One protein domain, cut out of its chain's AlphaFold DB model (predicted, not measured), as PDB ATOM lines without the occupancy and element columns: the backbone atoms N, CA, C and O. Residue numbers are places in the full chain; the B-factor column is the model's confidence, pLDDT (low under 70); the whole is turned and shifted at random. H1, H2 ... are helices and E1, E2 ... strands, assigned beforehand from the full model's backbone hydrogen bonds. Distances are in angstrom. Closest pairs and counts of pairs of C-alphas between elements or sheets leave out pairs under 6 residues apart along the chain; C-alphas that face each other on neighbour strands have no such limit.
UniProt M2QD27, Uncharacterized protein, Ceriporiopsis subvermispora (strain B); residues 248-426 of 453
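What this domain is: This is residues 248 to 426 of the 453 residues of an uncharacterized protein of Ceriporiopsis subvermispora (strain B) (UniProt M2QD27). Strands E1, E2, E3, E6, E4, E5 and E8 curve into a small barrel, nearly closed where E8 comes back to E1, with H3 across one end. E2 and E3 run on beyond the ring as a hairpin with E7 beside E3, H2 packs on E1 and E7, and long loops surround the body. The printed part has 179 residues, under half of them in named elements, in the order E1 H1 E2 E3 E4 E5 E6 E7 H2 E8 H3; the class is mixed, helices and strands. The branched sheet is mixed, with E4 and E5 parallel and its other pairs antiparallel. The whole is compact, with a radius of gyration of the C-alphas of 16.4 A and spans of 48 by 46 by 37 A.

How they stand to each other: Start at E3, residues 288 to 296, which has three neighbours in the strongly twisted sheet. On one side look for E2, residues 273 to 282, its hairpin partner, with N 291 and O 279 2.9 A apart. On the other side find E7, residues 384 to 387, with N 290 and O 386 at 2.8 A, and E6, residues 376 to 378, with N 296 and O 376 at 3.1 A. From E6 go to E4, residues 312 to 319, where N 313 and O 377 are 2.9 A apart. Its parallel neighbour is E5, residues 349 to 353, with N 351 and O 316 at 3.0 A. On the other side of E5 from E4 find E8, residues 406 to 408, antiparallel to E5, with N 352 and O 407 at 2.9 A. E1, residues 248 to 251, is antiparallel to E2, with N 249 and O 275 at 2.8 A; its closest C-alphas to E8, those of Phe 248 and Tyr 406, are 6.0 A apart. H3, residues 410 to 426, is on the sheet, its closest C-alphas to E2 being those of Ile 413 and His 278, 6.8 A. H2, residues 391 to 399, is on it at a height of 7.0 A, only just over E1, with 3 C-alphas falling there; Ile 397 and Val 249 have the closest C-alphas, 6.3 A. H1, residues 256 to 260, only grazes the sheet with residues 258 to 259. In H1, H2 and H3 every O i to N i+4 pair is within hydrogen-bond range.

Where its parts are: Find C-alpha 248, where E1 begins, at (165.158, 191.295, 146.387). E2 is 24.8 A long and bends by 57 degrees at residue 279; E3 is 26.1 A and E4 22.0 A. H3 is 24.8 A long and ends at C-alpha 426, (192.217, 192.976, 149.432).

The domain as a whole: The two C-alphas farthest apart, Ser 285 and Asp 323, are 50.1 A apart. The printed part has no cut. Long links are residues 261 to 272, 297 to 311, 320 to 348 and 354 to 375. The mean pLDDT of the printed part is 73.5; 58 residues are under 70, among them 259 to 270, 297 to 309 and 320 to 345.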
ATOM      1  N   PHE A 248     165.171 190.125 145.515       92.44
ATOM      2  CA  PHE A 248     165.158 191.295 146.387       92.44
ATOM      3  C   PHE A 248     164.133 191.114 147.502       92.44
ATOM      4  O   PHE A 248     163.009 190.672 147.264       92.44
ATOM      5  N   VAL A 249     164.504 191.499 148.719       92.62
ATOM      6  CA  VAL A 249     163.676 191.380 149.923       92.62
ATOM      7  C   VAL A 249     163.748 192.658 150.748       92.62
ATOM      8  O   VAL A 249     164.746 193.377 150.724       92.62
ATOM      9  N   LEU A 250     162.687 192.964 151.489       90.56
ATOM     10  CA  LEU A 250     162.635 194.114 152.378       90.56
ATOM     11  C   LEU A 250     163.069 193.707 153.796       90.56
ATOM     12  O   LEU A 250     162.257 193.262 154.608       90.56
ATOM     13  N   TYR A 251     164.356 193.870 154.095       88.00
ATOM     14  CA  TYR A 251     164.976 193.423 155.345       88.00
ATOM     15  C   TYR A 251     165.540 194.590 156.165       88.00
ATOM     16  O   TYR A 251     165.804 195.663 155.628       88.00
ATOM     17  N   SER A 252     165.717 194.402 157.473       85.62
ATOM     18  CA  SER A 252     166.385 195.363 158.357       85.62
ATOM     19  C   SER A 252     167.718 194.766 158.819       85.62
ATOM     20  O   SER A 252     167.700 194.040 159.813       85.62
ATOM     21  N   PRO A 253     168.846 195.067 158.142       80.50
ATOM     22  CA  PRO A 253     170.165 194.595 158.554       80.50
ATOM     23  C   PRO A 253     170.445 194.867 160.033       80.50
ATOM     24  O   PRO A 253     170.135 195.954 160.533       80.50
ATOM     25  N   ARG A 254     171.012 193.874 160.719       79.88
ATOM     26  CA  ARG A 254     171.423 193.949 162.127       79.88
ATOM     27  C   ARG A 254     172.824 194.538 162.264       79.88
ATOM     28  O   ARG A 254     173.078 195.258 163.226       79.88
ATOM     29  N   ARG A 255     173.695 194.283 161.281       75.12
ATOM     30  CA  ARG A 255     175.075 194.779 161.241       75.12
ATOM     31  C   ARG A 255     175.142 196.311 161.289       75.12
ATOM     32  O   ARG A 255     174.480 197.005 160.504       75.12
ATOM     33  N   LEU A 256     175.945 196.844 162.215       69.38
ATOM     34  CA  LEU A 256     176.006 198.280 162.508       69.38
ATOM     35  C   LEU A 256     176.479 199.062 161.279       69.38
ATOM     36  O   LEU A 256     175.805 200.017 160.877       69.38
ATOM     37  N   THR A 257     177.537 198.574 160.626       70.44
ATOM     38  CA  THR A 257     178.089 199.085 159.361       70.44
ATOM     39  C   THR A 257     177.009 199.328 158.293       70.44
ATOM     40  O   THR A 257     177.020 200.358 157.615       70.44
ATOM     41  N   PHE A 258     175.995 198.461 158.179       72.12
ATOM     42  CA  PHE A 258     174.877 198.668 157.246       72.12
ATOM     43  C   PHE A 258     173.783 199.587 157.790       72.12
ATOM     44  O   PHE A 258     173.160 200.326 157.022       72.12
ATOM     45  N   SER A 259     173.527 199.588 159.098       64.31
ATOM     46  CA  SER A 259     172.576 200.531 159.702       64.31
ATOM     47  C   SER A 259     172.982 201.989 159.409       64.31
ATOM     48  O   SER A 259     172.152 202.816 159.009       64.31
ATOM     49  N   GLU A 260     174.289 202.247 159.475       59.75
ATOM     50  CA  GLU A 260     174.923 203.556 159.423       59.75
ATOM     51  C   GLU A 260     174.909 204.252 158.058       59.75
ATOM     52  O   GLU A 260     174.961 205.485 158.006       59.75
ATOM     53  N   THR A 261     174.826 203.493 156.967       56.31
ATOM     54  CA  THR A 261     174.928 203.998 155.585       56.31
ATOM     55  C   THR A 261     173.625 204.563 155.037       56.31
ATOM     56  O   THR A 261     173.611 205.164 153.968       56.31
ATOM     57  N   SER A 262     172.531 204.442 155.794       52.91
ATOM     58  CA  SER A 262     171.186 204.915 155.434       52.91
ATOM     59  C   SER A 262     171.022 206.447 155.401       52.91
ATOM     60  O   SER A 262     169.903 206.953 155.307       52.91
ATOM     61  N   GLY A 263     172.118 207.199 155.536       49.44
ATOM     62  CA  GLY A 263     172.152 208.663 155.515       49.44
ATOM     63  C   GLY A 263     171.502 209.354 156.722       49.44
ATOM     64  O   GLY A 263     171.561 210.579 156.830       49.44
ATOM     65  N   ARG A 264     170.909 208.591 157.648       52.66
ATOM     66  CA  ARG A 264     170.214 209.092 158.837       52.66
ATOM     67  C   ARG A 264     171.109 208.980 160.066       52.66
ATOM     68  O   ARG A 264     171.417 207.893 160.540       52.66
ATOM     69  N   SER A 265     171.530 210.125 160.586       42.66
ATOM     70  CA  SER A 265     172.283 210.234 161.833       42.66
ATOM     71  C   SER A 265     171.348 210.081 163.039       42.66
ATOM     72  O   SER A 265     170.669 211.041 163.402       42.66
ATOM     73  N   GLY A 266     171.307 208.891 163.650       43.06
ATOM     74  CA  GLY A 266     170.550 208.653 164.886       43.06
ATOM     75  C   GLY A 266     170.344 207.175 165.235       43.06
ATOM     76  O   GLY A 266     169.270 206.639 164.983       43.06
ATOM     77  N   GLY A 267     171.345 206.549 165.866       47.16
ATOM     78  CA  GLY A 267     171.272 205.184 166.413       47.16
ATOM     79  C   GLY A 267     171.433 204.046 165.392       47.16
ATOM     80  O   GLY A 267     171.487 204.274 164.187       47.16
ATOM     81  N   ALA A 268     171.501 202.807 165.888       49.50
ATOM     82  CA  ALA A 268     171.493 201.592 165.070       49.50
ATOM     83  C   ALA A 268     170.073 201.345 164.543       49.50
ATOM     84  O   ALA A 268     169.216 200.819 165.263       49.50
ATOM     85  N   VAL A 269     169.771 201.817 163.328       52.34
ATOM     86  CA  VAL A 269     168.364 201.966 162.944       52.34
ATOM     87  C   VAL A 269     167.751 200.767 162.239       52.34
ATOM     88  O   VAL A 269     168.134 200.388 161.131       52.34
ATOM     89  N   ARG A 270     166.678 200.278 162.868       63.28
ATOM     90  CA  ARG A 270     165.797 199.179 162.453       63.28
ATOM     91  C   ARG A 270     164.903 199.528 161.249       63.28
ATOM     92  O   ARG A 270     163.713 199.211 161.241       63.28
ATOM     93  N   TYR A 271     165.425 200.249 160.253       73.25
ATOM     94  CA  TYR A 271     164.688 200.494 159.015       73.25
ATOM     95  C   TYR A 271     164.800 199.285 158.088       73.25
ATOM     96  O   TYR A 271     165.889 198.939 157.620       73.25
ATOM     97  N   LYS A 272     163.641 198.736 157.732       82.44
ATOM     98  CA  LYS A 272     163.484 197.871 156.568       82.44
ATOM     99  C   LYS A 272     163.907 198.603 155.279       82.44
ATOM    100  O   LYS A 272     163.478 199.732 155.037       82.44
ATOM    101  N   ARG A 273     164.741 197.962 154.457       82.12
ATOM    102  CA  ARG A 273     165.300 198.461 153.187       82.12
ATOM    103  C   ARG A 273     165.418 197.326 152.155       82.12
ATOM    104  O   ARG A 273     165.462 196.165 152.564       82.12
ATOM    105  N   PRO A 274     165.485 197.619 150.842       87.88
ATOM    106  CA  PRO A 274     165.778 196.597 149.842       87.88
ATOM    107  C   PRO A 274     167.149 195.964 150.099       87.88
ATOM    108  O   PRO A 274     168.146 196.668 150.252       87.88
ATOM    109  N   CYS A 275     167.184 194.639 150.139       90.12
ATOM    110  CA  CYS A 275     168.392 193.827 150.196       90.12
ATOM    111  C   CYS A 275     168.322 192.778 149.083       90.12
ATOM    112  O   CYS A 275     167.258 192.215 148.833       90.12
ATOM    113  N   LEU A 276     169.445 192.522 148.426       92.44
ATOM    114  CA  LEU A 276     169.627 191.432 147.475       92.44
ATOM    115  C   LEU A 276     170.007 190.162 148.248       92.44
ATOM    116  O   LEU A 276     170.938 190.208 149.048       92.44
ATOM    117  N   ILE A 277     169.333 189.037 148.004       92.81
ATOM    118  CA  ILE A 277     169.856 187.714 148.375       92.81
ATOM    119  C   ILE A 277     170.926 187.369 147.345       92.81
ATOM    120  O   ILE A 277     170.620 187.085 146.184       92.81
ATOM    121  N   HIS A 278     172.178 187.484 147.769       90.88
ATOM    122  CA  HIS A 278     173.344 187.372 146.910       90.88
ATOM    123  C   HIS A 278     173.790 185.921 146.723       90.88
ATOM    124  O   HIS A 278     174.158 185.546 145.615       90.88
ATOM    125  N   ASP A 279     173.703 185.108 147.777       90.81
ATOM    126  CA  ASP A 279     174.123 183.707 147.750       90.81
ATOM    127  C   ASP A 279     173.429 182.879 148.847       90.81
ATOM    128  O   ASP A 279     172.699 183.414 149.693       90.81
ATOM    129  N   ILE A 280     173.687 181.572 148.857       90.06
ATOM    130  CA  ILE A 280     173.317 180.658 149.936       90.06
ATOM    131  C   ILE A 280     174.555 179.878 150.351       90.06
ATOM    132  O   ILE A 280     175.053 179.033 149.613       90.06
ATOM    133  N   VAL A 281     175.018 180.149 151.562       86.31
ATOM    134  CA  VAL A 281     176.323 179.715 152.055       86.31
ATOM    135  C   VAL A 281     176.140 178.629 153.099       86.31
ATOM    136  O   VAL A 281     175.168 178.654 153.854       86.31
ATOM    137  N   GLU A 282     177.052 177.668 153.146       86.44
ATOM    138  CA  GLU A 282     177.077 176.626 154.168       86.44
ATOM    139  C   GLU A 282     178.362 176.776 154.974       86.44
ATOM    140  O   GLU A 282     179.450 176.895 154.410       86.44
ATOM    141  N   ASP A 283     178.218 176.854 156.293       79.75
ATOM    142  CA  ASP A 283     179.339 177.034 157.204       79.75
ATOM    143  C   ASP A 283     179.981 175.677 157.582       79.75
ATOM    144  O   ASP A 283     179.462 174.610 157.242       79.75
ATOM    145  N   SER A 284     181.118 175.671 158.290       78.94
ATOM    146  CA  SER A 284     181.804 174.419 158.674       78.94
ATOM    147  C   SER A 284     180.985 173.513 159.611       78.94
ATOM    148  O   SER A 284     181.320 172.342 159.786       78.94
ATOM    149  N   SER A 285     179.897 174.033 160.190       82.31
ATOM    150  CA  SER A 285     178.930 173.301 161.013       82.31
ATOM    151  C   SER A 285     177.727 172.794 160.198       82.31
ATOM    152  O   SER A 285     176.739 172.351 160.783       82.31
ATOM    153  N   GLN A 286     177.802 172.853 158.861       84.19
ATOM    154  CA  GLN A 286     176.736 172.513 157.908       84.19
ATOM    155  C   GLN A 286     175.465 173.369 158.060       84.19
ATOM    156  O   GLN A 286     174.374 172.994 157.615       84.19
ATOM    157  N   VAL A 287     175.569 174.554 158.676       84.38
ATOM    158  CA  VAL A 287     174.429 175.462 158.823       84.38
ATOM    159  C   VAL A 287     174.318 176.337 157.580       84.38
ATOM    160  O   VAL A 287     175.068 177.293 157.371       84.38
ATOM    161  N   ARG A 288     173.322 176.027 156.748       88.25
ATOM    162  CA  ARG A 288     172.989 176.831 155.569       88.25
ATOM    163  C   ARG A 288     172.401 178.188 155.971       88.25
ATOM    164  O   ARG A 288     171.484 178.264 156.792       88.25
ATOM    165  N   SER A 289     172.893 179.252 155.347       88.75
ATOM    166  CA  SER A 289     172.516 180.643 155.600       88.75
ATOM    167  C   SER A 289     172.261 181.396 154.294       88.75
ATOM    168  O   SER A 289     172.959 181.196 153.304       88.75
ATOM    169  N   LEU A 290     171.277 182.295 154.290       90.44
ATOM    170  CA  LEU A 290     171.101 183.276 153.221       90.44
ATOM    171  C   LEU A 290     172.127 184.386 153.390       90.44
ATOM    172  O   LEU A 290     172.196 184.997 154.456       90.44
ATOM    173  N   TRP A 291     172.874 184.674 152.331       88.81
ATOM    174  CA  TRP A 291     173.740 185.839 152.273       88.81
ATOM    175  C   TRP A 291     172.958 187.012 151.680       88.81
ATOM    176  O   TRP A 291     172.540 186.967 150.520       88.81
ATOM    177  N   ILE A 292     172.732 188.059 152.476       88.81
ATOM    178  CA  ILE A 292     172.037 189.272 152.041       88.81
ATOM    179  C   ILE A 292     172.965 190.484 151.953       88.81
ATOM    180  O   ILE A 292     173.865 190.680 152.769       88.81
ATOM    181  N   VAL A 293     172.686 191.343 150.975       88.88
ATOM    182  CA  VAL A 293     173.449 192.558 150.689       88.88
ATOM    183  C   VAL A 293     172.489 193.751 150.598       88.88
ATOM    184  O   VAL A 293     171.602 193.754 149.741       88.88
ATOM    185  N   PRO A 294     172.608 194.771 151.465       85.62
ATOM    186  CA  PRO A 294     171.701 195.911 151.455       85.62
ATOM    187  C   PRO A 294     171.998 196.890 150.315       85.62
ATOM    188  O   PRO A 294     173.151 197.167 149.986       85.62
ATOM    189  N   LEU A 295     170.936 197.489 149.775       85.31
ATOM    190  CA  LEU A 295     171.028 198.664 148.910       85.31
ATOM    191  C   LEU A 295     171.010 199.934 149.774       85.31
ATOM    192  O   LEU A 295     170.326 199.982 150.805       85.31
ATOM    193  N   THR A 296     171.729 200.979 149.353       76.38
ATOM    194  CA  THR A 296     171.684 202.292 150.021       76.38
ATOM    195  C   THR A 296     171.437 203.451 149.064       76.38
ATOM    196  O   THR A 296     171.923 203.451 147.935       76.38
ATOM    197  N   GLY A 297     170.729 204.461 149.580       64.81
ATOM    198  CA  GLY A 297     170.292 205.653 148.850       64.81
ATOM    199  C   GLY A 297     171.159 206.903 149.009       64.81
ATOM    200  O   GLY A 297     170.712 207.973 148.616       64.81
ATOM    201  N   THR A 298     172.323 206.813 149.669       60.56
ATOM    202  CA  THR A 298     173.361 207.866 149.670       60.56
ATOM    203  C   THR A 298     174.699 207.323 150.174       60.56
ATOM    204  O   THR A 298     174.779 206.860 151.314       60.56
ATOM    205  N   HIS A 299     175.785 207.538 149.428       52.88
ATOM    206  CA  HIS A 299     177.114 207.664 150.036       52.88
ATOM    207  C   HIS A 299     177.217 209.069 150.652       52.88
ATOM    208  O   HIS A 299     177.635 210.026 149.992       52.88
ATOM    209  N   ASN A 300     176.799 209.229 151.913       48.59
ATOM    210  CA  ASN A 300     176.947 210.502 152.621       48.59
ATOM    211  C   ASN A 300     178.443 210.811 152.804       48.59
ATOM    212  O   ASN A 300     179.063 210.361 153.761       48.59
ATOM    213  N   GLY A 301     179.008 211.625 151.904       43.97
ATOM    214  CA  GLY A 301     180.442 211.948 151.810       43.97
ATOM    215  C   GLY A 301     181.079 212.628 153.032       43.97
ATOM    216  O   GLY A 301     182.281 212.888 153.041       43.97
ATOM    217  N   LYS A 302     180.302 212.875 154.092       46.78
ATOM    218  CA  LYS A 302     180.826 213.117 155.438       46.78
ATOM    219  C   LYS A 302     181.432 211.808 155.945       46.78
ATOM    220  O   LYS A 302     180.710 211.012 156.538       46.78
ATOM    221  N   ARG A 303     182.731 211.606 155.672       46.97
ATOM    222  CA  ARG A 303     183.549 210.437 156.051       46.97
ATOM    223  C   ARG A 303     183.107 209.842 157.395       46.97
ATOM    224  O   ARG A 303     183.559 210.288 158.449       46.97
ATOM    225  N   LYS A 304     182.255 208.817 157.353       52.34
ATOM    226  CA  LYS A 304     182.096 207.907 158.484       52.34
ATOM    227  C   LYS A 304     183.376 207.089 158.553       52.34
ATOM    228  O   LYS A 304     183.837 206.562 157.540       52.34
ATOM    229  N   ILE A 305     184.013 207.122 159.717       46.41
ATOM    230  CA  ILE A 305     185.360 206.590 159.918       46.41
ATOM    231  C   ILE A 305     185.327 205.089 159.604       46.41
ATOM    232  O   ILE A 305     184.537 204.367 160.196       46.41
ATOM    233  N   GLY A 306     186.155 204.643 158.654       55.00
ATOM    234  CA  GLY A 306     186.270 203.234 158.253       55.00
ATOM    235  C   GLY A 306     185.696 202.877 156.876       55.00
ATOM    236  O   GLY A 306     186.136 201.897 156.294       55.00
ATOM    237  N   MET A 307     184.787 203.671 156.295       59.06
ATOM    238  CA  MET A 307     184.098 203.271 155.054       59.06
ATOM    239  C   MET A 307     184.916 203.607 153.794       59.06
ATOM    240  O   MET A 307     185.056 204.781 153.444       59.06
ATOM    241  N   ASN A 308     185.436 202.601 153.081       67.06
ATOM    242  CA  ASN A 308     186.117 202.821 151.800       67.06
ATOM    243  C   ASN A 308     185.089 203.084 150.682       67.06
ATOM    244  O   ASN A 308     184.133 202.334 150.497       67.06
ATOM    245  N   ALA A 309     185.310 204.127 149.881       66.50
ATOM    246  CA  ALA A 309     184.475 204.417 148.718       66.50
ATOM    247  C   ALA A 309     184.488 203.297 147.660       66.50
ATOM    248  O   ALA A 309     183.528 203.141 146.912       66.50
ATOM    249  N   GLN A 310     185.558 202.499 147.616       72.38
ATOM    250  CA  GLN A 310     185.682 201.346 146.725       72.38
ATOM    251  C   GLN A 310     184.749 200.186 147.100       72.38
ATOM    252  O   GLN A 310     184.648 199.243 146.329       72.38
ATOM    253  N   TRP A 311     184.056 200.232 148.238       77.75
ATOM    254  CA  TRP A 311     183.124 199.186 148.678       77.75
ATOM    255  C   TRP A 311     181.702 199.337 148.127       77.75
ATOM    256  O   TRP A 311     180.802 198.592 148.514       77.75
ATOM    257  N   TRP A 312     181.499 200.296 147.227       79.19
ATOM    258  CA  TRP A 312     180.203 200.652 146.672       79.19
ATOM    259  C   TRP A 312     180.175 200.398 145.172       79.19
ATOM    260  O   TRP A 312     180.939 201.002 144.418       79.19
ATOM    261  N   GLN A 313     179.264 199.529 144.745       83.44
ATOM    262  CA  GLN A 313     179.017 199.253 143.341       83.44
ATOM    263  C   GLN A 313     177.823 200.093 142.860       83.44
ATOM    264  O   GLN A 313     176.708 199.872 143.342       83.44
ATOM    265  N   PRO A 314     178.020 201.076 141.959       80.75
ATOM    266  CA  PRO A 314     176.937 201.928 141.473       80.75
ATOM    267  C   PRO A 314     175.861 201.143 140.721       80.75
ATOM    268  O   PRO A 314     176.136 200.131 140.077       80.75
ATOM    269  N   VAL A 315     174.624 201.633 140.795       81.94
ATOM    270  CA  VAL A 315     173.424 200.998 140.239       81.94
ATOM    271  C   VAL A 315     172.764 201.903 139.204       81.94
ATOM    272  O   VAL A 315     172.441 203.057 139.487       81.94
ATOM    273  N   LYS A 316     172.471 201.346 138.027       82.06
ATOM    274  CA  LYS A 316     171.651 201.955 136.976       82.06
ATOM    275  C   LYS A 316     170.332 201.193 136.880       82.06
ATOM    276  O   LYS A 316     170.310 200.003 136.572       82.06
ATOM    277  N   TRP A 317     169.233 201.884 137.168       80.56
ATOM    278  CA  TRP A 317     167.893 201.311 137.079       80.56
ATOM    279  C   TRP A 317     167.333 201.450 135.668       80.56
ATOM    280  O   TRP A 317     167.258 202.554 135.128       80.56
ATOM    281  N   HIS A 318     166.875 200.329 135.125       81.81
ATOM    282  CA  HIS A 318     165.995 200.255 133.970       81.81
ATOM    283  C   HIS A 318     164.567 200.056 134.461       81.81
ATOM    284  O   HIS A 318     164.324 199.360 135.449       81.81
ATOM    285  N   THR A 319     163.611 200.654 133.770       76.25
ATOM    286  CA  THR A 319     162.188 200.460 134.033       76.25
ATOM    287  C   THR A 319     161.543 199.873 132.798       76.25
ATOM    288  O   THR A 319     161.636 200.464 131.729       76.25
ATOM    289  N   ASP A 320     160.814 198.771 132.955       65.38
ATOM    290  CA  ASP A 320     160.094 198.150 131.832       65.38
ATOM    291  C   ASP A 320     158.862 198.978 131.393       65.38
ATOM    292  O   ASP A 320     158.176 198.635 130.433       65.38
ATOM    293  N   MET A 321     158.579 200.097 132.078       55.03
ATOM    294  CA  MET A 321     157.697 201.142 131.558       55.03
ATOM    295  C   MET A 321     158.447 201.973 130.514       55.03
ATOM    296  O   MET A 321     159.421 202.647 130.848       55.03
ATOM    297  N   ILE A 322     157.926 201.942 129.287       45.84
ATOM    298  CA  ILE A 322     158.532 202.438 128.038       45.84
ATOM    299  C   ILE A 322     159.022 203.902 128.097       45.84
ATOM    300  O   ILE A 322     159.960 204.242 127.383       45.84
ATOM    301  N   ASP A 323     158.462 204.735 128.983       42.41
ATOM    302  CA  ASP A 323     158.722 206.183 129.041       42.41
ATOM    303  C   ASP A 323     159.286 206.701 130.380       42.41
ATOM    304  O   ASP A 323     159.323 207.915 130.604       42.41
ATOM    305  N   ALA A 324     159.707 205.841 131.317       47.03
ATOM    306  CA  ALA A 324     160.334 206.371 132.533       47.03
ATOM    307  C   ALA A 324     161.743 206.908 132.201       47.03
ATOM    308  O   ALA A 324     162.551 206.182 131.620       47.03
ATOM    309  N   PRO A 325     162.071 208.166 132.564       47.56
ATOM    310  CA  PRO A 325     163.371 208.736 132.245       47.56
ATOM    311  C   PRO A 325     164.459 207.917 132.934       47.56
ATOM    312  O   PRO A 325     164.446 207.778 134.162       47.56
ATOM    313  N   MET A 326     165.402 207.393 132.141       53.53
ATOM    314  CA  MET A 326     166.592 206.721 132.664       53.53
ATOM    315  C   MET A 326     167.215 207.594 133.749       53.53
ATOM    316  O   MET A 326     167.348 208.805 133.559       53.53
ATOM    317  N   VAL A 327     167.599 206.990 134.879       53.34
ATOM    318  CA  VAL A 327     168.317 207.719 135.931       53.34
ATOM    319  C   VAL A 327     169.566 208.340 135.287       53.34
ATOM    320  O   VAL A 327     170.381 207.582 134.756       53.34
ATOM    321  N   PRO A 328     169.701 209.683 135.274       50.84
ATOM    322  CA  PRO A 328     170.829 210.348 134.631       50.84
ATOM    323  C   PRO A 328     172.165 209.841 135.185       50.84
ATOM    324  O   PRO A 328     172.289 209.615 136.389       50.84
ATOM    325  N   GLU A 329     173.147 209.611 134.307       50.69
ATOM    326  CA  GLU A 329     174.375 208.879 134.662       50.69
ATOM    327  C   GLU A 329     175.229 209.606 135.712       50.69
ATOM    328  O   GLU A 329     175.908 208.960 136.507       50.69
ATOM    329  N   ASP A 330     175.110 210.933 135.796       49.94
ATOM    330  CA  ASP A 330     175.683 211.768 136.853       49.94
ATOM    331  C   ASP A 330     175.188 211.368 138.253       49.94
ATOM    332  O   ASP A 330     175.959 211.414 139.213       49.94
ATOM    333  N   LYS A 331     173.945 210.884 138.383       48.12
ATOM    334  CA  LYS A 331     173.377 210.409 139.659       48.12
ATOM    335  C   LYS A 331     173.827 208.997 140.024       48.12
ATOM    336  O   LYS A 331     173.845 208.657 141.200       48.12
ATOM    337  N   CYS A 332     174.212 208.194 139.035       47.47
ATOM    338  CA  CYS A 332     174.832 206.887 139.252       47.47
ATOM    339  C   CYS A 332     176.331 206.993 139.598       47.47
ATOM    340  O   CYS A 332     176.954 205.972 139.882       47.47
ATOM    341  N   SER A 333     176.931 208.190 139.557       46.28
ATOM    342  CA  SER A 333     178.351 208.378 139.861       46.28
ATOM    343  C   SER A 333     178.606 208.513 141.369       46.28
ATOM    344  O   SER A 333     177.988 209.338 142.046       46.28
ATOM    345  N   VAL A 334     179.555 207.725 141.903       50.44
ATOM    346  CA  VAL A 334     180.050 207.928 143.276       50.44
ATOM    347  C   VAL A 334     180.664 209.330 143.321       50.44
ATOM    348  O   VAL A 334     181.616 209.573 142.576       50.44
ATOM    349  N   PRO A 335     180.176 210.259 144.166       45.69
ATOM    350  CA  PRO A 335     180.691 211.619 144.172       45.69
ATOM    351  C   PRO A 335     182.173 211.614 144.550       45.69
ATOM    352  O   PRO A 335     182.544 211.198 145.652       45.69
ATOM    353  N   THR A 336     183.011 212.090 143.630       45.09
ATOM    354  CA  THR A 336     184.464 212.174 143.786       45.09
ATOM    355  C   THR A 336     184.802 213.037 144.999       45.09
ATOM    356  O   THR A 336     184.754 214.266 144.921       45.09
ATOM    357  N   LEU A 337     185.153 212.428 146.138       48.22
ATOM    358  CA  LEU A 337     185.653 213.212 147.267       48.22
ATOM    359  C   LEU A 337     187.024 213.772 146.893       48.22
ATOM    360  O   LEU A 337     187.986 213.033 146.674       48.22
ATOM    361  N   SER A 338     187.104 215.097 146.837       40.09
ATOM    362  CA  SER A 338     188.324 215.854 146.588       40.09
ATOM    363  C   SER A 338     189.345 215.605 147.703       40.09
ATOM    364  O   SER A 338     189.316 216.231 148.760       40.09
ATOM    365  N   GLY A 339     190.256 214.657 147.471       43.94
ATOM    366  CA  GLY A 339     191.338 214.336 148.400       43.94
ATOM    367  C   GLY A 339     191.795 212.882 148.331       43.94
ATOM    368  O   GLY A 339     191.317 212.062 149.110       43.94
ATOM    369  N   SER A 340     192.739 212.621 147.417       41.44
ATOM    370  CA  SER A 340     193.755 211.540 147.390       41.44
ATOM    371  C   SER A 340     193.368 210.061 147.579       41.44
ATOM    372  O   SER A 340     194.213 209.201 147.323       41.44
ATOM    373  N   HIS A 341     192.137 209.708 147.943       44.34
ATOM    374  CA  HIS A 341     191.700 208.311 147.974       44.34
ATOM    375  C   HIS A 341     191.269 207.859 146.576       44.34
ATOM    376  O   HIS A 341     190.516 208.543 145.885       44.34
ATOM    377  N   ARG A 342     191.798 206.711 146.138       48.06
ATOM    378  CA  ARG A 342     191.662 206.190 144.770       48.06
ATOM    379  C   ARG A 342     190.245 205.669 144.512       48.06
ATOM    380  O   ARG A 342     189.997 204.470 144.628       48.06
ATOM    381  N   TYR A 343     189.326 206.554 144.134       54.97
ATOM    382  CA  TYR A 343     188.051 206.152 143.542       54.97
ATOM    383  C   TYR A 343     188.331 205.315 142.293       54.97
ATOM    384  O   TYR A 343     188.905 205.811 141.325       54.97
ATOM    385  N   ILE A 344     187.935 204.044 142.318       55.75
ATOM    386  CA  ILE A 344     187.818 203.262 141.090       55.75
ATOM    387  C   ILE A 344     186.538 203.764 140.432       55.75
ATOM    388  O   ILE A 344     185.465 203.646 141.023       55.75
ATOM    389  N   ASN A 345     186.644 204.369 139.249       62.72
ATOM    390  CA  ASN A 345     185.461 204.666 138.451       62.72
ATOM    391  C   ASN A 345     184.872 203.332 137.983       62.72
ATOM    392  O   ASN A 345     185.573 202.556 137.333       62.72
ATOM    393  N   ARG A 346     183.621 203.049 138.348       70.56
ATOM    394  CA  ARG A 346     182.986 201.755 138.098       70.56
ATOM    395  C   ARG A 346     181.813 201.898 137.136       70.56
ATOM    396  O   ARG A 346     180.997 202.799 137.338       70.56
ATOM    397  N   PRO A 347     181.668 201.007 136.140       75.75
ATOM    398  CA  PRO A 347     180.442 200.950 135.360       75.75
ATOM    399  C   PRO A 347     179.284 200.564 136.295       75.75
ATOM    400  O   PRO A 347     179.450 199.652 137.108       75.75
ATOM    401  N   PRO A 348     178.120 201.229 136.227       81.38
ATOM    402  CA  PRO A 348     176.996 200.885 137.083       81.38
ATOM    403  C   PRO A 348     176.357 199.559 136.655       81.38
ATOM    404  O   PRO A 348     176.107 199.334 135.468       81.38
ATOM    405  N   ILE A 349     176.030 198.700 137.623       85.25
ATOM    406  CA  ILE A 349     175.292 197.462 137.347       85.25
ATOM    407  C   ILE A 349     173.854 197.777 136.937       85.25
ATOM    408  O   ILE A 349     173.225 198.697 137.461       85.25
ATOM    409  N   SER A 350     173.318 196.993 136.006       84.62
ATOM    410  CA  SER A 350     171.954 197.167 135.508       84.62
ATOM    411  C   SER A 350     170.951 196.366 136.337       84.62
ATOM    412  O   SER A 350     170.970 195.136 136.310       84.62
ATOM    413  N   LEU A 351     170.053 197.067 137.029       86.69
ATOM    414  CA  LEU A 351     168.907 196.483 137.736       86.69
ATOM    415  C   LEU A 351     167.601 196.871 137.043       86.69
ATOM    416  O   LEU A 351     167.519 197.939 136.438       86.69
ATOM    417  N   THR A 352     166.568 196.043 137.169       87.12
ATOM    418  CA  THR A 352     165.237 196.324 136.618       87.12
ATOM    419  C   THR A 352     164.246 196.612 137.743       87.12
ATOM    420  O   THR A 352     164.161 195.861 138.717       87.12
ATOM    421  N   TYR A 353     163.480 197.697 137.607       86.31
ATOM    422  CA  TYR A 353     162.357 198.030 138.482       86.31
ATOM    423  C   TYR A 353     161.039 197.997 137.702       86.31
ATOM    424  O   TYR A 353     160.827 198.787 136.777       86.31
ATOM    425  N   ARG A 354     160.126 197.116 138.117       85.38
ATOM    426  CA  ARG A 354     158.737 197.084 137.646       85.38
ATOM    427  C   ARG A 354     157.851 197.731 138.710       85.38
ATOM    428  O   ARG A 354     157.712 197.163 139.791       85.38
ATOM    429  N   PRO A 355     157.245 198.904 138.460       82.25
ATOM    430  CA  PRO A 355     156.352 199.515 139.436       82.25
ATOM    431  C   PRO A 355     155.188 198.571 139.785       82.25
ATOM    432  O   PRO A 355     154.610 197.974 138.874       82.25
ATOM    433  N   PRO A 356     154.808 198.437 141.068       83.56
ATOM    434  CA  PRO A 356     153.644 197.641 141.428       83.56
ATOM    435  C   PRO A 356     152.357 198.225 140.820       83.56
ATOM    436  O   PRO A 356     152.223 199.455 140.766       83.56
ATOM    437  N   PRO A 357     151.387 197.380 140.416       82.38
ATOM    438  CA  PRO A 357     150.086 197.843 139.944       82.38
ATOM    439  C   PRO A 357     149.380 198.757 140.963       82.38
ATOM    440  O   PRO A 357     149.596 198.616 142.174       82.38
ATOM    441  N   PRO A 358     148.488 199.663 140.518       80.19
ATOM    442  CA  PRO A 358     147.648 200.448 141.419       80.19
ATOM    443  C   PRO A 358     146.945 199.559 142.458       80.19
ATOM    444  O   PRO A 358     146.388 198.516 142.126       80.19
ATOM    445  N   GLY A 359     147.017 199.948 143.733       80.50
ATOM    446  CA  GLY A 359     146.538 199.148 144.871       80.50
ATOM    447  C   GLY A 359     147.597 198.229 145.501       80.50
ATOM    448  O   GLY A 359     147.647 198.123 146.724       80.50
ATOM    449  N   PHE A 360     148.533 197.674 144.727       82.31
ATOM    450  CA  PHE A 360     149.542 196.707 145.194       82.31
ATOM    451  C   PHE A 360     150.804 197.366 145.774       82.31
ATOM    452  O   PHE A 360     151.921 196.911 145.572       82.31
ATOM    453  N   THR A 361     150.654 198.461 146.522       82.69
ATOM    454  CA  THR A 361     151.789 199.281 147.010       82.69
ATOM    455  C   THR A 361     152.456 198.767 148.294       82.69
ATOM    456  O   THR A 361     153.273 199.475 148.894       82.69
ATOM    457  N   LYS A 362     152.110 197.554 148.743       83.75
ATOM    458  CA  LYS A 362     152.548 196.961 150.013       83.75
ATOM    459  C   LYS A 362     152.966 195.495 149.855       83.75
ATOM    460  O   LYS A 362     152.424 194.792 149.008       83.75
ATOM    461  N   THR A 363     153.900 195.045 150.694       81.94
ATOM    462  CA  THR A 363     154.246 193.625 150.878       81.94
ATOM    463  C   THR A 363     153.126 192.881 151.623       81.94
ATOM    464  O   THR A 363     152.178 193.502 152.111       81.94
ATOM    465  N   GLN A 364     153.248 191.556 151.780       79.62
ATOM    466  CA  GLN A 364     152.303 190.768 152.590       79.62
ATOM    467  C   GLN A 364     152.287 191.210 154.065       79.62
ATOM    468  O   GLN A 364     151.241 191.178 154.705       79.62
ATOM    469  N   MET A 365     153.417 191.714 154.574       77.25
ATOM    470  CA  MET A 365     153.538 192.324 155.908       77.25
ATOM    471  C   MET A 365     152.912 193.725 156.018       77.25
ATOM    472  O   MET A 365     152.976 194.353 157.073       77.25
ATOM    473  N   GLY A 366     152.337 194.262 154.938       80.94
ATOM    474  CA  GLY A 366     151.780 195.614 154.899       80.94
ATOM    475  C   GLY A 366     152.826 196.731 154.790       80.94
ATOM    476  O   GLY A 366     152.441 197.904 154.718       80.94
ATOM    477  N   ASP A 367     154.122 196.395 154.732       82.88
ATOM    478  CA  ASP A 367     155.197 197.363 154.517       82.88
ATOM    479  C   ASP A 367     155.056 197.996 153.138       82.88
ATOM    480  O   ASP A 367     154.839 197.308 152.142       82.88
ATOM    481  N   LYS A 368     155.230 199.314 153.053       85.56
ATOM    482  CA  LYS A 368     155.214 200.020 151.773       85.56
ATOM    483  C   LYS A 368     156.374 199.542 150.897       85.56
ATOM    484  O   LYS A 368     157.530 199.699 151.289       85.56
ATOM    485  N   ILE A 369     156.068 199.049 149.696       84.62
ATOM    486  CA  ILE A 369     157.084 198.748 148.682       84.62
ATOM    487  C   ILE A 369     157.837 200.055 148.393       84.62
ATOM    488  O   ILE A 369     157.193 201.063 148.060       84.62
ATOM    489  N   PRO A 370     159.170 200.101 148.576       79.81
ATOM    490  CA  PRO A 370     159.926 201.316 148.335       79.81
ATOM    491  C   PRO A 370     159.743 201.781 146.890       79.81
ATOM    492  O   PRO A 370     159.684 200.981 145.963       79.81
ATOM    493  N   LYS A 371     159.636 203.099 146.693       75.94
ATOM    494  CA  LYS A 371     159.790 203.658 145.347       75.94
ATOM    495  C   LYS A 371     161.254 203.543 144.943       75.94
ATOM    496  O   LYS A 371     162.125 203.624 145.810       75.94
ATOM    497  N   LEU A 372     161.491 203.472 143.636       68.94
ATOM    498  CA  LEU A 372     162.800 203.627 143.006       68.94
ATOM    499  C   LEU A 372     163.510 204.869 143.582       68.94
ATOM    500  O   LEU A 372     163.196 206.017 143.263       68.94
ATOM    501  N   LYS A 373     164.432 204.607 144.505       62.12
ATOM    502  CA  LYS A 373     165.447 205.515 145.023       62.12
ATOM    503  C   LYS A 373     166.747 204.714 145.020       62.12
ATOM    504  O   LYS A 373     166.669 203.511 145.282       62.12
ATOM    505  N   PRO A 374     167.872 205.325 144.626       61.59
ATOM    506  CA  PRO A 374     168.985 204.573 144.065       61.59
ATOM    507  C   PRO A 374     169.888 204.108 145.242       61.59
ATOM    508  O   PRO A 374     169.344 203.756 146.287       61.59
ATOM    509  N   ASP A 375     171.208 203.961 145.207       63.09
ATOM    510  CA  ASP A 375     172.226 204.360 144.229       63.09
ATOM    511  C   ASP A 375     173.372 203.334 144.152       63.09
ATOM    512  O   ASP A 375     174.030 203.239 143.118       63.09
ATOM    513  N   TYR A 376     173.573 202.525 145.204       77.00
ATOM    514  CA  TYR A 376     174.685 201.576 145.314       77.00
ATOM    515  C   TYR A 376     174.259 200.238 145.931       77.00
ATOM    516  O   TYR A 376     173.436 200.201 146.854       77.00
ATOM    517  N   ILE A 377     174.889 199.155 145.469       84.75
ATOM    518  CA  ILE A 377     175.005 197.886 146.198       84.75
ATOM    519  C   ILE A 377     176.313 197.905 146.999       84.75
ATOM    520  O   ILE A 377     177.333 198.417 146.536       84.75
ATOM    521  N   TRP A 378     176.282 197.361 148.214       80.56
ATOM    522  CA  TRP A 378     177.489 197.133 149.000       80.56
ATOM    523  C   TRP A 378     178.269 195.922 148.461       80.56
ATOM    524  O   TRP A 378     177.722 194.829 148.403       80.56
ATOM    525  N   VAL A 379     179.550 196.083 148.123       79.75
ATOM    526  CA  VAL A 379     180.405 194.992 147.603       79.75
ATOM    527  C   VAL A 379     181.733 194.822 148.336       79.75
ATOM    528  O   VAL A 379     182.501 193.926 148.015       79.75
ATOM    529  N   GLY A 380     182.047 195.684 149.300       71.50
ATOM    530  CA  GLY A 380     183.359 195.672 149.952       71.50
ATOM    531  C   GLY A 380     183.480 194.874 151.241       71.50
ATOM    532  O   GLY A 380     184.472 195.011 151.943       71.50
ATOM    533  N   ASP A 381     182.442 194.123 151.591       68.94
ATOM    534  CA  ASP A 381     182.374 193.309 152.800       68.94
ATOM    535  C   ASP A 381     181.350 192.193 152.579       68.94
ATOM    536  O   ASP A 381     180.484 192.291 151.705       68.94
ATOM    537  N   ILE A 382     181.422 191.161 153.409       68.56
ATOM    538  CA  ILE A 382     180.718 189.888 153.286       68.56
ATOM    539  C   ILE A 382     179.226 189.937 153.670       68.56
ATOM    540  O   ILE A 382     178.670 188.963 154.168       68.56
ATOM    541  N   GLY A 383     178.534 191.051 153.400       78.25
ATOM    542  CA  GLY A 383     177.092 191.230 153.643       78.25
ATOM    543  C   GLY A 383     176.652 190.854 155.066       78.25
ATOM    544  O   GLY A 383     177.387 191.054 156.031       78.25
ATOM    545  N   GLU A 384     175.431 190.340 155.209       84.25
ATOM    546  CA  GLU A 384     174.943 189.725 156.451       84.25
ATOM    547  C   GLU A 384     174.429 188.307 156.166       84.25
ATOM    548  O   GLU A 384     173.704 188.084 155.193       84.25
ATOM    549  N   ALA A 385     174.796 187.350 157.018       86.81
ATOM    550  CA  ALA A 385     174.320 185.976 156.971       86.81
ATOM    551  C   ALA A 385     173.095 185.772 157.874       86.81
ATOM    552  O   ALA A 385     173.055 186.170 159.044       86.81
ATOM    553  N   ILE A 386     172.086 185.098 157.325       86.94
ATOM    554  CA  ILE A 386     170.844 184.750 158.013       86.94
ATOM    555  C   ILE A 386     170.669 183.237 157.946       86.94
ATOM    556  O   ILE A 386     170.321 182.689 156.899       86.94
ATOM    557  N   ARG A 387     170.925 182.558 159.067       87.12
ATOM    558  CA  ARG A 387     170.807 181.098 159.189       87.12
ATOM    559  C   ARG A 387     169.385 180.650 158.842       87.12
ATOM    560  O   ARG A 387     168.426 181.140 159.430       87.12
ATOM    561  N   LEU A 388     169.250 179.673 157.944       86.88
ATOM    562  CA  LEU A 388     167.949 179.120 157.532       86.88
ATOM    563  C   LEU A 388     167.219 178.383 158.665       86.88
ATOM    564  O   LEU A 388     166.013 178.156 158.588       86.88
ATOM    565  N   THR A 389     167.938 178.032 159.733       83.06
ATOM    566  CA  THR A 389     167.370 177.493 160.975       83.06
ATOM    567  C   THR A 389     166.601 178.539 161.788       83.06
ATOM    568  O   THR A 389     165.748 178.162 162.593       83.06
ATOM    569  N   ASP A 390     166.821 179.840 161.561       83.31
ATOM    570  CA  ASP A 390     165.959 180.899 162.088       83.31
ATOM    571  C   ASP A 390     164.694 181.008 161.225       83.31
ATOM    572  O   ASP A 390     164.592 181.799 160.280       83.31
ATOM    573  N   THR A 391     163.706 180.183 161.563       75.94
ATOM    574  CA  THR A 391     162.402 180.137 160.890       75.94
ATOM    575  C   THR A 391     161.613 181.438 161.028       75.94
ATOM    576  O   THR A 391     160.801 181.744 160.155       75.94
ATOM    577  N   THR A 392     161.863 182.236 162.074       79.56
ATOM    578  CA  THR A 392     161.171 183.514 162.288       79.56
ATOM    579  C   THR A 392     161.702 184.558 161.315       79.56
ATOM    580  O   THR A 392     160.932 185.151 160.558       79.56
ATOM    581  N   THR A 393     163.022 184.737 161.262       77.88
ATOM    582  CA  THR A 393     163.656 185.674 160.327       77.88
ATOM    583  C   THR A 393     163.468 185.221 158.878       77.88
ATOM    584  O   THR A 393     163.115 186.039 158.028       77.88
ATOM    585  N   THR A 394     163.591 183.920 158.591       78.38
ATOM    586  CA  THR A 394     163.340 183.360 157.250       78.38
ATOM    587  C   THR A 394     161.878 183.544 156.822       78.38
ATOM    588  O   THR A 394     161.615 183.951 155.689       78.38
ATOM    589  N   GLY A 395     160.913 183.357 157.730       75.88
ATOM    590  CA  GLY A 395     159.497 183.646 157.477       75.88
ATOM    591  C   GLY A 395     159.234 185.124 157.169       75.88
ATOM    592  O   GLY A 395     158.549 185.440 156.193       75.88
ATOM    593  N   ILE A 396     159.847 186.039 157.931       82.12
ATOM    594  CA  ILE A 396     159.777 187.488 157.679       82.12
ATOM    595  C   ILE A 396     160.347 187.833 156.298       82.12
ATOM    596  O   ILE A 396     159.752 188.647 155.589       82.12
ATOM    597  N   ILE A 397     161.464 187.218 155.892       83.19
ATOM    598  CA  ILE A 397     162.063 187.409 154.562       83.19
ATOM    599  C   ILE A 397     161.090 186.965 153.462       83.19
ATOM    600  O   ILE A 397     160.825 187.744 152.549       83.19
ATOM    601  N   MET A 398     160.514 185.761 153.572       81.81
ATOM    602  CA  MET A 398     159.565 185.215 152.589       81.81
ATOM    603  C   MET A 398     158.325 186.109 152.409       81.81
ATOM    604  O   MET A 398     157.860 186.307 151.289       81.81
ATOM    605  N   GLN A 399     157.820 186.714 153.488       81.75
ATOM    606  CA  GLN A 399     156.678 187.647 153.454       81.75
ATOM    607  C   GLN A 399     157.063 189.082 153.036       81.75
ATOM    608  O   GLN A 399     156.194 189.933 152.819       81.75
ATOM    609  N   SER A 400     158.365 189.356 152.910       87.38
ATOM    610  CA  SER A 400     158.940 190.659 152.554       87.38
ATOM    611  C   SER A 400     159.594 190.668 151.163       87.38
ATOM    612  O   SER A 400     160.329 191.606 150.851       87.38
ATOM    613  N   ILE A 401     159.353 189.655 150.321       90.56
ATOM    614  CA  ILE A 401     159.869 189.595 148.942       90.56
ATOM    615  C   ILE A 401     159.390 190.811 148.127       90.56
ATOM    616  O   ILE A 401     158.225 191.206 148.179       90.56
ATOM    617  N   LEU A 402     160.323 191.405 147.379       87.44
ATOM    618  CA  LEU A 402     160.128 192.567 146.510       87.44
ATOM    619  C   LEU A 402     160.125 192.209 145.016       87.44
ATOM    620  O   LEU A 402     159.698 193.026 144.204       87.44
ATOM    621  N   SER A 403     160.576 191.019 144.624       84.00
ATOM    622  CA  SER A 403     160.402 190.512 143.254       84.00
ATOM    623  C   SER A 403     158.917 190.174 143.003       84.00
ATOM    624  O   SER A 403     158.267 189.641 143.905       84.00
ATOM    625  N   PRO A 404     158.332 190.495 141.830       85.25
ATOM    626  CA  PRO A 404     158.974 190.898 140.571       85.25
ATOM    627  C   PRO A 404     159.186 192.415 140.403       85.25
ATOM    628  O   PRO A 404     159.561 192.865 139.323       85.25
ATOM    629  N   TYR A 405     158.923 193.232 141.429       86.75
ATOM    630  CA  TYR A 405     159.078 194.691 141.332       86.75
ATOM    631  C   TYR A 405     160.545 195.130 141.279       86.75
ATOM    632  O   TYR A 405     160.852 196.211 140.785       86.75
ATOM    633  N   TYR A 406     161.440 194.277 141.774       88.88
ATOM    634  CA  TYR A 406     162.888 194.439 141.772       88.88
ATOM    635  C   TYR A 406     163.540 193.167 141.214       88.88
ATOM    636  O   TYR A 406     163.293 192.071 141.733       88.88
ATOM    637  N   GLU A 407     164.368 193.315 140.178       89.69
ATOM    638  CA  GLU A 407     165.044 192.211 139.486       89.69
ATOM    639  C   GLU A 407     166.502 192.545 139.125       89.69
ATOM    640  O   GLU A 407     166.862 193.692 138.851       89.69
ATOM    641  N   ILE A 408     167.340 191.507 139.101       90.94
ATOM    642  CA  ILE A 408     168.746 191.525 138.683       90.94
ATOM    643  C   ILE A 408     168.981 190.351 137.726       90.94
ATOM    644  O   ILE A 408     168.376 189.290 137.876       90.94
ATOM    645  N   ARG A 409     169.856 190.521 136.730       89.38
ATOM    646  CA  ARG A 409     170.232 189.428 135.819       89.38
ATOM    647  C   ARG A 409     171.220 188.488 136.504       89.38
ATOM    648  O   ARG A 409     172.154 188.960 137.145       89.38
ATOM    649  N   SER A 410     171.089 187.179 136.291       87.62
ATOM    650  CA  SER A 410     171.962 186.171 136.917       87.62
ATOM    651  C   SER A 410     173.454 186.397 136.644       87.62
ATOM    652  O   SER A 410     174.262 186.231 137.548       87.62
ATOM    653  N   GLN A 411     173.812 186.862 135.441       88.56
ATOM    654  CA  GLN A 411     175.187 187.254 135.103       88.56
ATOM    655  C   GLN A 411     175.723 188.346 136.047       88.56
ATOM    656  O   GLN A 411     176.827 188.232 136.567       88.56
ATOM    657  N   THR A 412     174.918 189.372 136.326       89.62
ATOM    658  CA  THR A 412     175.287 190.490 137.205       89.62
ATOM    659  C   THR A 412     175.426 190.062 138.669       89.62
ATOM    660  O   THR A 412     176.202 190.659 139.407       89.62
ATOM    661  N   ILE A 413     174.740 188.993 139.094       91.00
ATOM    662  CA  ILE A 413     174.979 188.373 140.408       91.00
ATOM    663  C   ILE A 413     176.377 187.740 140.449       91.00
ATOM    664  O   ILE A 413     177.099 187.934 141.421       91.00
ATOM    665  N   SER A 414     176.785 187.025 139.395       88.31
ATOM    666  CA  SER A 414     178.127 186.429 139.301       88.31
ATOM    667  C   SER A 414     179.234 187.490 139.252       88.31
ATOM    668  O   SER A 414     180.265 187.327 139.899       88.31
ATOM    669  N   GLU A 415     179.002 188.597 138.540       87.12
ATOM    670  CA  GLU A 415     179.894 189.765 138.522       87.12
ATOM    671  C   GLU A 415     180.054 190.346 139.939       87.12
ATOM    672  O   GLU A 415     181.176 190.423 140.442       87.12
ATOM    673  N   LEU A 416     178.943 190.636 140.632       87.75
ATOM    674  CA  LEU A 416     178.950 191.083 142.033       87.75
ATOM    675  C   LEU A 416     179.695 190.116 142.961       87.75
ATOM    676  O   LEU A 416     180.479 190.565 143.793       87.75
ATOM    677  N   HIS A 417     179.497 188.806 142.802       87.00
ATOM    678  CA  HIS A 417     180.167 187.797 143.626       87.00
ATOM    679  C   HIS A 417     181.686 187.878 143.458       87.00
ATOM    680  O   HIS A 417     182.424 187.927 144.441       87.00
ATOM    681  N   SER A 418     182.161 187.973 142.212       84.44
ATOM    682  CA  SER A 418     183.592 188.109 141.930       84.44
ATOM    683  C   SER A 418     184.203 189.377 142.543       84.44
ATOM    684  O   SER A 418     185.319 189.329 143.062       84.44
ATOM    685  N   GLU A 419     183.461 190.492 142.570       82.69
ATOM    686  CA  GLU A 419     183.905 191.710 143.249       82.69
ATOM    687  C   GLU A 419     183.944 191.549 144.772       82.69
ATOM    688  O   GLU A 419     184.920 191.962 145.396       82.69
ATOM    689  N   MET A 420     182.923 190.939 145.380       82.69
ATOM    690  CA  MET A 420     182.868 190.730 146.831       82.69
ATOM    691  C   MET A 420     184.028 189.853 147.320       82.69
ATOM    692  O   MET A 420     184.712 190.224 148.276       82.69
ATOM    693  N   MET A 421     184.337 188.770 146.601       81.88
ATOM    694  CA  MET A 421     185.508 187.924 146.874       81.88
ATOM    695  C   MET A 421     186.839 188.677 146.679       81.88
ATOM    696  O   MET A 421     187.797 188.477 147.435       81.88
ATOM    697  N   TYR A 422     186.918 189.585 145.699       82.38
ATOM    698  CA  TYR A 422     188.088 190.448 145.520       82.38
ATOM    699  C   TYR A 422     188.285 191.401 146.713       82.38
ATOM    700  O   TYR A 422     189.392 191.493 147.241       82.38
ATOM    701  N   TRP A 423     187.237 192.077 147.195       76.00
ATOM    702  CA  TRP A 423     187.380 193.009 148.326       76.00
ATOM    703  C   TRP A 423     187.636 192.307 149.656       76.00
ATOM    704  O   TRP A 423     188.460 192.794 150.431       76.00
ATOM    705  N   GLN A 424     187.040 191.132 149.871       73.50
ATOM    706  CA  GLN A 424     187.346 190.270 151.013       73.50
ATOM    707  C   GLN A 424     188.848 189.937 151.095       73.50
ATOM    708  O   GLN A 424     189.430 189.930 152.175       73.50
ATOM    709  N   THR A 425     189.503 189.703 149.955       72.00
ATOM    710  CA  THR A 425     190.935 189.357 149.909       72.00
ATOM    711  C   THR A 425     191.877 190.567 149.924       72.00
ATOM    712  O   THR A 425     193.059 190.400 150.216       72.00
ATOM    713  N   HIS A 426     191.384 191.779 149.635       71.88
ATOM    714  CA  HIS A 426     192.217 192.976 149.432       71.88
ATOM    715  C   HIS A 426     191.987 194.119 150.434       71.88
ATOM    716  O   HIS A 426     192.731 195.103 150.404       71.88
TER     717      HIS A 426